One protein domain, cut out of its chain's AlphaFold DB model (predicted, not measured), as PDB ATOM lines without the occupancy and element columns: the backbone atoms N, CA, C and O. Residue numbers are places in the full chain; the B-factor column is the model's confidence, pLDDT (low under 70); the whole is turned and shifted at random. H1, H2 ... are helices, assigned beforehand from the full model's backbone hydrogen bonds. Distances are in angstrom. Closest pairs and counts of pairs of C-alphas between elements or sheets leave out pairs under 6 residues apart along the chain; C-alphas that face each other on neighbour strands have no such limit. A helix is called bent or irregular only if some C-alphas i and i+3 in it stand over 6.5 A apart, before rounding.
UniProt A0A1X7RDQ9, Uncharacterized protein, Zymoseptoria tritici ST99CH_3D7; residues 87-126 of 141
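This is residues 87 to 126 of the 141 residues of an uncharacterized protein of Zymoseptoria tritici ST99CH_3D7 (UniProt A0A1X7RDQ9). The chain makes a loose, flat loop with an open middle: the longer helix H2 forms one side, the short helix H1 packs on its first part, and the unnamed stretches before H1 and after H2 complete the loop. Residues 87 to 88 meet residues 119 to 120 in a short parallel pairing that closes it, and beyond this the last residues, 121 to 126, run on as a tail to one end of the length. The printed part has 40 residues with two named helices, H1 then H2, and no named strand; its class is all helix, with 19 of the 40 residues, under half, in named elements. It is loose, with a radius of gyration of the C-alphas of 12.4 A and spans of 40 by 19 by 10 A.

H2, residues 103 to 116, touches H1, residues 97 to 101, with residues 105 to 110 alone. The closest C-alphas of the two are those of Leu 99 and Arg 106, 4.6 A apart, and the centres are 9.9 A apart. A tight link of one residue, Ser 102, joins them. In H1 every O i to N i+4 pair is within hydrogen-bond range; in H2, 8 of 10 are.

H2 measures 20.1 A from C-alpha 103 at (33.767, 38.454, 9.741) to C-alpha 116 at (20.624, 41.658, 24.615). It is irregular, but only just: C-alphas 108 and 111 are 6.8 A apart. H1 begins with C-alpha 97 at (37.547, 42.999, 20.312) and measures 6.5 A.

The two C-alphas farthest apart are those of Gln 104 and Leu 126, at 40.6 A. The first and last printed C-alphas, those of Ile 87 and Leu 126, are 21.1 A apart. The printed part has no cut. The mean pLDDT of the printed part is 91.8, and residues 124 to 126 are under 70.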
ATOM      1  N   ILE A  87      25.431  49.135  30.071       95.44
ATOM      2  CA  ILE A  87      26.621  49.712  29.455       95.44
ATOM      3  C   ILE A  87      26.365  51.197  29.210       95.44
ATOM      4  O   ILE A  87      25.463  51.560  28.454       95.44
ATOM      5  N   GLU A  88      27.165  52.063  29.820       94.94
ATOM      6  CA  GLU A  88      27.095  53.499  29.558       94.94
ATOM      7  C   GLU A  88      27.673  53.831  28.179       94.94
ATOM      8  O   GLU A  88      28.823  53.514  27.855       94.94
ATOM      9  N   VAL A  89      26.864  54.494  27.356       93.75
ATOM     10  CA  VAL A  89      27.252  54.952  26.024       93.75
ATOM     11  C   VAL A  89      28.071  56.225  26.171       93.75
ATOM     12  O   VAL A  89      27.549  57.337  26.197       93.75
ATOM     13  N   THR A  90      29.381  56.045  26.282       91.56
ATOM     14  CA  THR A  90      30.363  57.129  26.249       91.56
ATOM     15  C   THR A  90      30.901  57.313  24.824       91.56
ATOM     16  O   THR A  90      30.885  56.366  24.036       91.56
ATOM     17  N   PRO A  91      31.424  58.498  24.455       89.00
ATOM     18  CA  PRO A  91      32.048  58.704  23.141       89.00
ATOM     19  C   PRO A  91      33.289  57.824  22.906       89.00
ATOM     20  O   PRO A  91      33.741  57.684  21.774       89.00
ATOM     21  N   VAL A  92      33.828  57.227  23.970       91.19
ATOM     22  CA  VAL A  92      34.968  56.300  23.953       91.19
ATOM     23  C   VAL A  92      34.522  54.832  23.964       91.19
ATOM     24  O   VAL A  92      35.362  53.934  23.990       91.19
ATOM     25  N   LEU A  93      33.211  54.561  23.968       92.75
ATOM     26  CA  LEU A  93      32.687  53.202  23.946       92.75
ATOM     27  C   LEU A  93      33.007  52.552  22.595       92.75
ATOM     28  O   LEU A  93      32.503  52.957  21.546       92.75
ATOM     29  N   HIS A  94      33.836  51.513  22.635       92.94
ATOM     30  CA  HIS A  94      34.245  50.756  21.459       92.94
ATOM     31  C   HIS A  94      33.531  49.406  21.360       92.94
ATOM     32  O   HIS A  94      33.095  48.823  22.353       92.94
ATOM     33  N   GLU A  95      33.440  48.894  20.130       92.38
ATOM     34  CA  GLU A  95      32.970  47.533  19.878       92.38
ATOM     35  C   GLU A  95      33.947  46.522  20.517       92.38
ATOM     36  O   GLU A  95      35.164  46.687  20.382       92.38
ATOM     37  N   PRO A  96      33.457  45.470  21.202       94.81
ATOM     38  CA  PRO A  96      34.324  44.473  21.817       94.81
ATOM     39  C   PRO A  96      35.231  43.788  20.787       94.81
ATOM     40  O   PRO A  96      34.799  43.429  19.688       94.81
ATOM     41  N   SER A  97      36.485  43.541  21.179       95.25
ATOM     42  CA  SER A  97      37.547  42.999  20.312       95.25
ATOM     43  C   SER A  97      37.174  41.679  19.629       95.25
ATOM     44  O   SER A  97      37.584  41.418  18.496       95.25
ATOM     45  N   LEU A  98      36.328  40.871  20.274       94.94
ATOM     46  CA  LEU A  98      35.798  39.628  19.717       94.94
ATOM     47  C   LEU A  98      35.071  39.849  18.378       94.94
ATOM     48  O   LEU A  98      35.228  39.058  17.447       94.94
ATOM     49  N   LEU A  99      34.318  40.944  18.244       95.62
ATOM     50  CA  LEU A  99      33.598  41.282  17.013       95.62
ATOM     51  C   LEU A  99      34.539  41.824  15.920       95.62
ATOM     52  O   LEU A  99      34.208  41.800  14.727       95.62
ATOM     53  N   SER A 100      35.739  42.268  16.293       95.06
ATOM     54  CA  SER A 100      36.781  42.684  15.352       95.06
ATOM     55  C   SER A 100      37.563  41.499  14.775       95.06
ATOM     56  O   SER A 100      38.023  41.599  13.639       95.06
ATOM     57  N   ALA A 101      37.650  40.372  15.492       93.19
ATOM     58  CA  ALA A 101      38.528  39.247  15.158       93.19
ATOM     59  C   ALA A 101      38.197  38.534  13.831       93.19
ATOM     60  O   ALA A 101      39.100  38.178  13.077       93.19
ATOM     61  N   SER A 102      36.914  38.310  13.520       95.12
ATOM     62  CA  SER A 102      36.498  37.594  12.303       95.12
ATOM     63  C   SER A 102      35.163  38.095  11.762       95.12
ATOM     64  O   SER A 102      34.250  38.432  12.516       95.12
ATOM     65  N   ARG A 103      35.020  38.094  10.427       96.81
ATOM     66  CA  ARG A 103      33.767  38.454   9.741       96.81
ATOM     67  C   ARG A 103      32.614  37.533  10.136       96.81
ATOM     68  O   ARG A 103      31.500  38.015  10.317       96.81
ATOM     69  N   GLN A 104      32.890  36.237  10.295       95.88
ATOM     70  CA  GLN A 104      31.877  35.256  10.678       95.88
ATOM     71  C   GLN A 104      31.394  35.505  12.111       95.88
ATOM     72  O   GLN A 104      30.194  35.673  12.324       95.88
ATOM     73  N   ILE A 105      32.325  35.649  13.062       96.31
ATOM     74  CA  ILE A 105      32.009  35.974  14.465       96.31
ATOM     75  C   ILE A 105      31.179  37.256  14.533       96.31
ATOM     76  O   ILE A 105      30.144  37.294  15.191       96.31
ATOM     77  N   ARG A 106      31.573  38.291  13.782       96.81
ATOM     78  CA  ARG A 106      30.829  39.552  13.712       96.81
ATOM     79  C   ARG A 106      29.397  39.355  13.222       96.81
ATOM     80  O   ARG A 106      28.485  39.929  13.802       96.81
ATOM     81  N   SER A 107      29.177  38.557  12.176       95.75
ATOM     82  CA  SER A 107      27.826  38.317  11.651       95.75
ATOM     83  C   SER A 107      26.917  37.558  12.625       95.75
ATOM     84  O   SER A 107      25.724  37.850  12.688       95.75
ATOM     85  N   GLU A 108      27.483  36.634  13.404       95.06
ATOM     86  CA  GLU A 108      26.749  35.811  14.370       95.06
ATOM     87  C   GLU A 108      26.471  36.591  15.666       95.06
ATOM     88  O   GLU A 108      25.333  36.678  16.127       95.06
ATOM     89  N   ALA A 109      27.505  37.211  16.237       97.06
ATOM     90  CA  ALA A 109      27.484  37.702  17.609       97.06
ATOM     91  C   ALA A 109      27.107  39.186  17.745       97.06
ATOM     92  O   ALA A 109      26.610  39.601  18.793       97.06
ATOM     93  N   ARG A 110      27.276  40.001  16.691       96.88
ATOM     94  CA  ARG A 110      26.986  41.447  16.760       96.88
ATOM     95  C   ARG A 110      25.521  41.725  17.088       96.88
ATOM     96  O   ARG A 110      25.234  42.599  17.900       96.88
ATOM     97  N   LYS A 111      24.591  40.978  16.480       95.12
ATOM     98  CA  LYS A 111      23.154  41.118  16.778       95.12
ATOM     99  C   LYS A 111      22.870  40.848  18.251       95.12
ATOM    100  O   LYS A 111      22.138  41.605  18.871       95.12
ATOM    101  N   MET A 112      23.475  39.803  18.805       95.56
ATOM    102  CA  MET A 112      23.309  39.461  20.210       95.56
ATOM    103  C   MET A 112      23.827  40.570  21.129       95.56
ATOM    104  O   MET A 112      23.116  40.953  22.050       95.56
ATOM    105  N   TRP A 113      25.002  41.134  20.836       96.75
ATOM    106  CA  TRP A 113      25.564  42.224  21.635       96.75
ATOM    107  C   TRP A 113      24.641  43.447  21.687       96.75
ATOM    108  O   TRP A 113      24.353  43.932  22.777       96.75
ATOM    109  N   PHE A 114      24.119  43.900  20.542       95.44
ATOM    110  CA  PHE A 114      23.244  45.078  20.492       95.44
ATOM    111  C   PHE A 114      21.828  44.836  21.025       95.44
ATOM    112  O   PHE A 114      21.220  45.764  21.544       95.44
ATOM    113  N   ILE A 115      21.281  43.627  20.865       95.94
ATOM    114  CA  ILE A 115      19.889  43.335  21.247       95.94
ATOM    115  C   ILE A 115      19.774  42.969  22.728       95.94
ATOM    116  O   ILE A 115      18.775  43.302  23.356       95.94
ATOM    117  N   GLN A 116      20.751  42.245  23.278       96.50
ATOM    118  CA  GLN A 116      20.624  41.658  24.615       96.50
ATOM    119  C   GLN A 116      21.310  42.471  25.717       96.50
ATOM    120  O   GLN A 116      20.982  42.273  26.883       96.50
ATOM    121  N   ASN A 117      22.230  43.382  25.385       96.88
ATOM    122  CA  ASN A 117      22.771  44.308  26.380       96.88
ATOM    123  C   ASN A 117      21.848  45.513  26.569       96.88
ATOM    124  O   ASN A 117      21.249  46.019  25.620       96.88
ATOM    125  N   ALA A 118      21.785  46.005  27.804       96.50
ATOM    126  CA  ALA A 118      21.162  47.284  28.109       96.50
ATOM    127  C   ALA A 118      22.190  48.402  27.913       96.50
ATOM    128  O   ALA A 118      23.271  48.344  28.493       96.50
ATOM    129  N   PHE A 119      21.847  49.424  27.129       95.50
ATOM    130  CA  PHE A 119      22.688  50.602  26.925       95.50
ATOM    131  C   PHE A 119      22.039  51.820  27.579       95.50
ATOM    132  O   PHE A 119      20.869  52.109  27.328       95.50
ATOM    133  N   LEU A 120      22.794  52.531  28.412       94.50
ATOM    134  CA  LEU A 120      22.371  53.788  29.017       94.50
ATOM    135  C   LEU A 120      23.008  54.934  28.254       94.50
ATOM    136  O   LEU A 120      24.229  55.031  28.175       94.50
ATOM    137  N   ILE A 121      22.181  55.813  27.706       91.19
ATOM    138  CA  ILE A 121      22.648  57.086  27.168       91.19
ATOM    139  C   ILE A 121      22.654  58.052  28.353       91.19
ATOM    140  O   ILE A 121      21.577  58.316  28.898       91.19
ATOM    141  N   PRO A 122      23.823  58.551  28.796       83.50
ATOM    142  CA  PRO A 122      23.852  59.571  29.824       83.50
ATOM    143  C   PRO A 122      23.052  60.760  29.301       83.50
ATOM    144  O   PRO A 122      23.379  61.321  28.254       83.50
ATOM    145  N   ASN A 123      21.998  61.145  30.016       79.00
ATOM    146  CA  ASN A 123      21.356  62.431  29.792       79.00
ATOM    147  C   ASN A 123      22.385  63.476  30.215       79.00
ATOM    148  O   ASN A 123      22.448  63.819  31.394       79.00
ATOM    149  N   SER A 124      23.270  63.894  29.306       64.50
ATOM    150  CA  SER A 124      24.292  64.867  29.668       64.50
ATOM    151  C   SER A 124      23.560  66.113  30.166       64.50
ATOM    152  O   SER A 124      22.757  66.662  29.400       64.50
ATOM    153  N   PRO A 125      23.791  66.585  31.402       65.62
ATOM    154  CA  PRO A 125      23.407  67.944  31.717       65.62
ATOM    155  C   PRO A 125      24.170  68.829  30.732       65.62
ATOM    156  O   PRO A 125      25.386  68.692  30.580       65.62
ATOM    157  N   LEU A 126      23.419  69.646  29.992       61.94
ATOM    158  CA  LEU A 126      23.923  70.623  29.031       61.94
ATOM    159  C   LEU A 126      25.205  71.254  29.601       61.94
ATOM    160  O   LEU A 126      25.154  71.684  30.760       61.94
TER     161      LEU A 126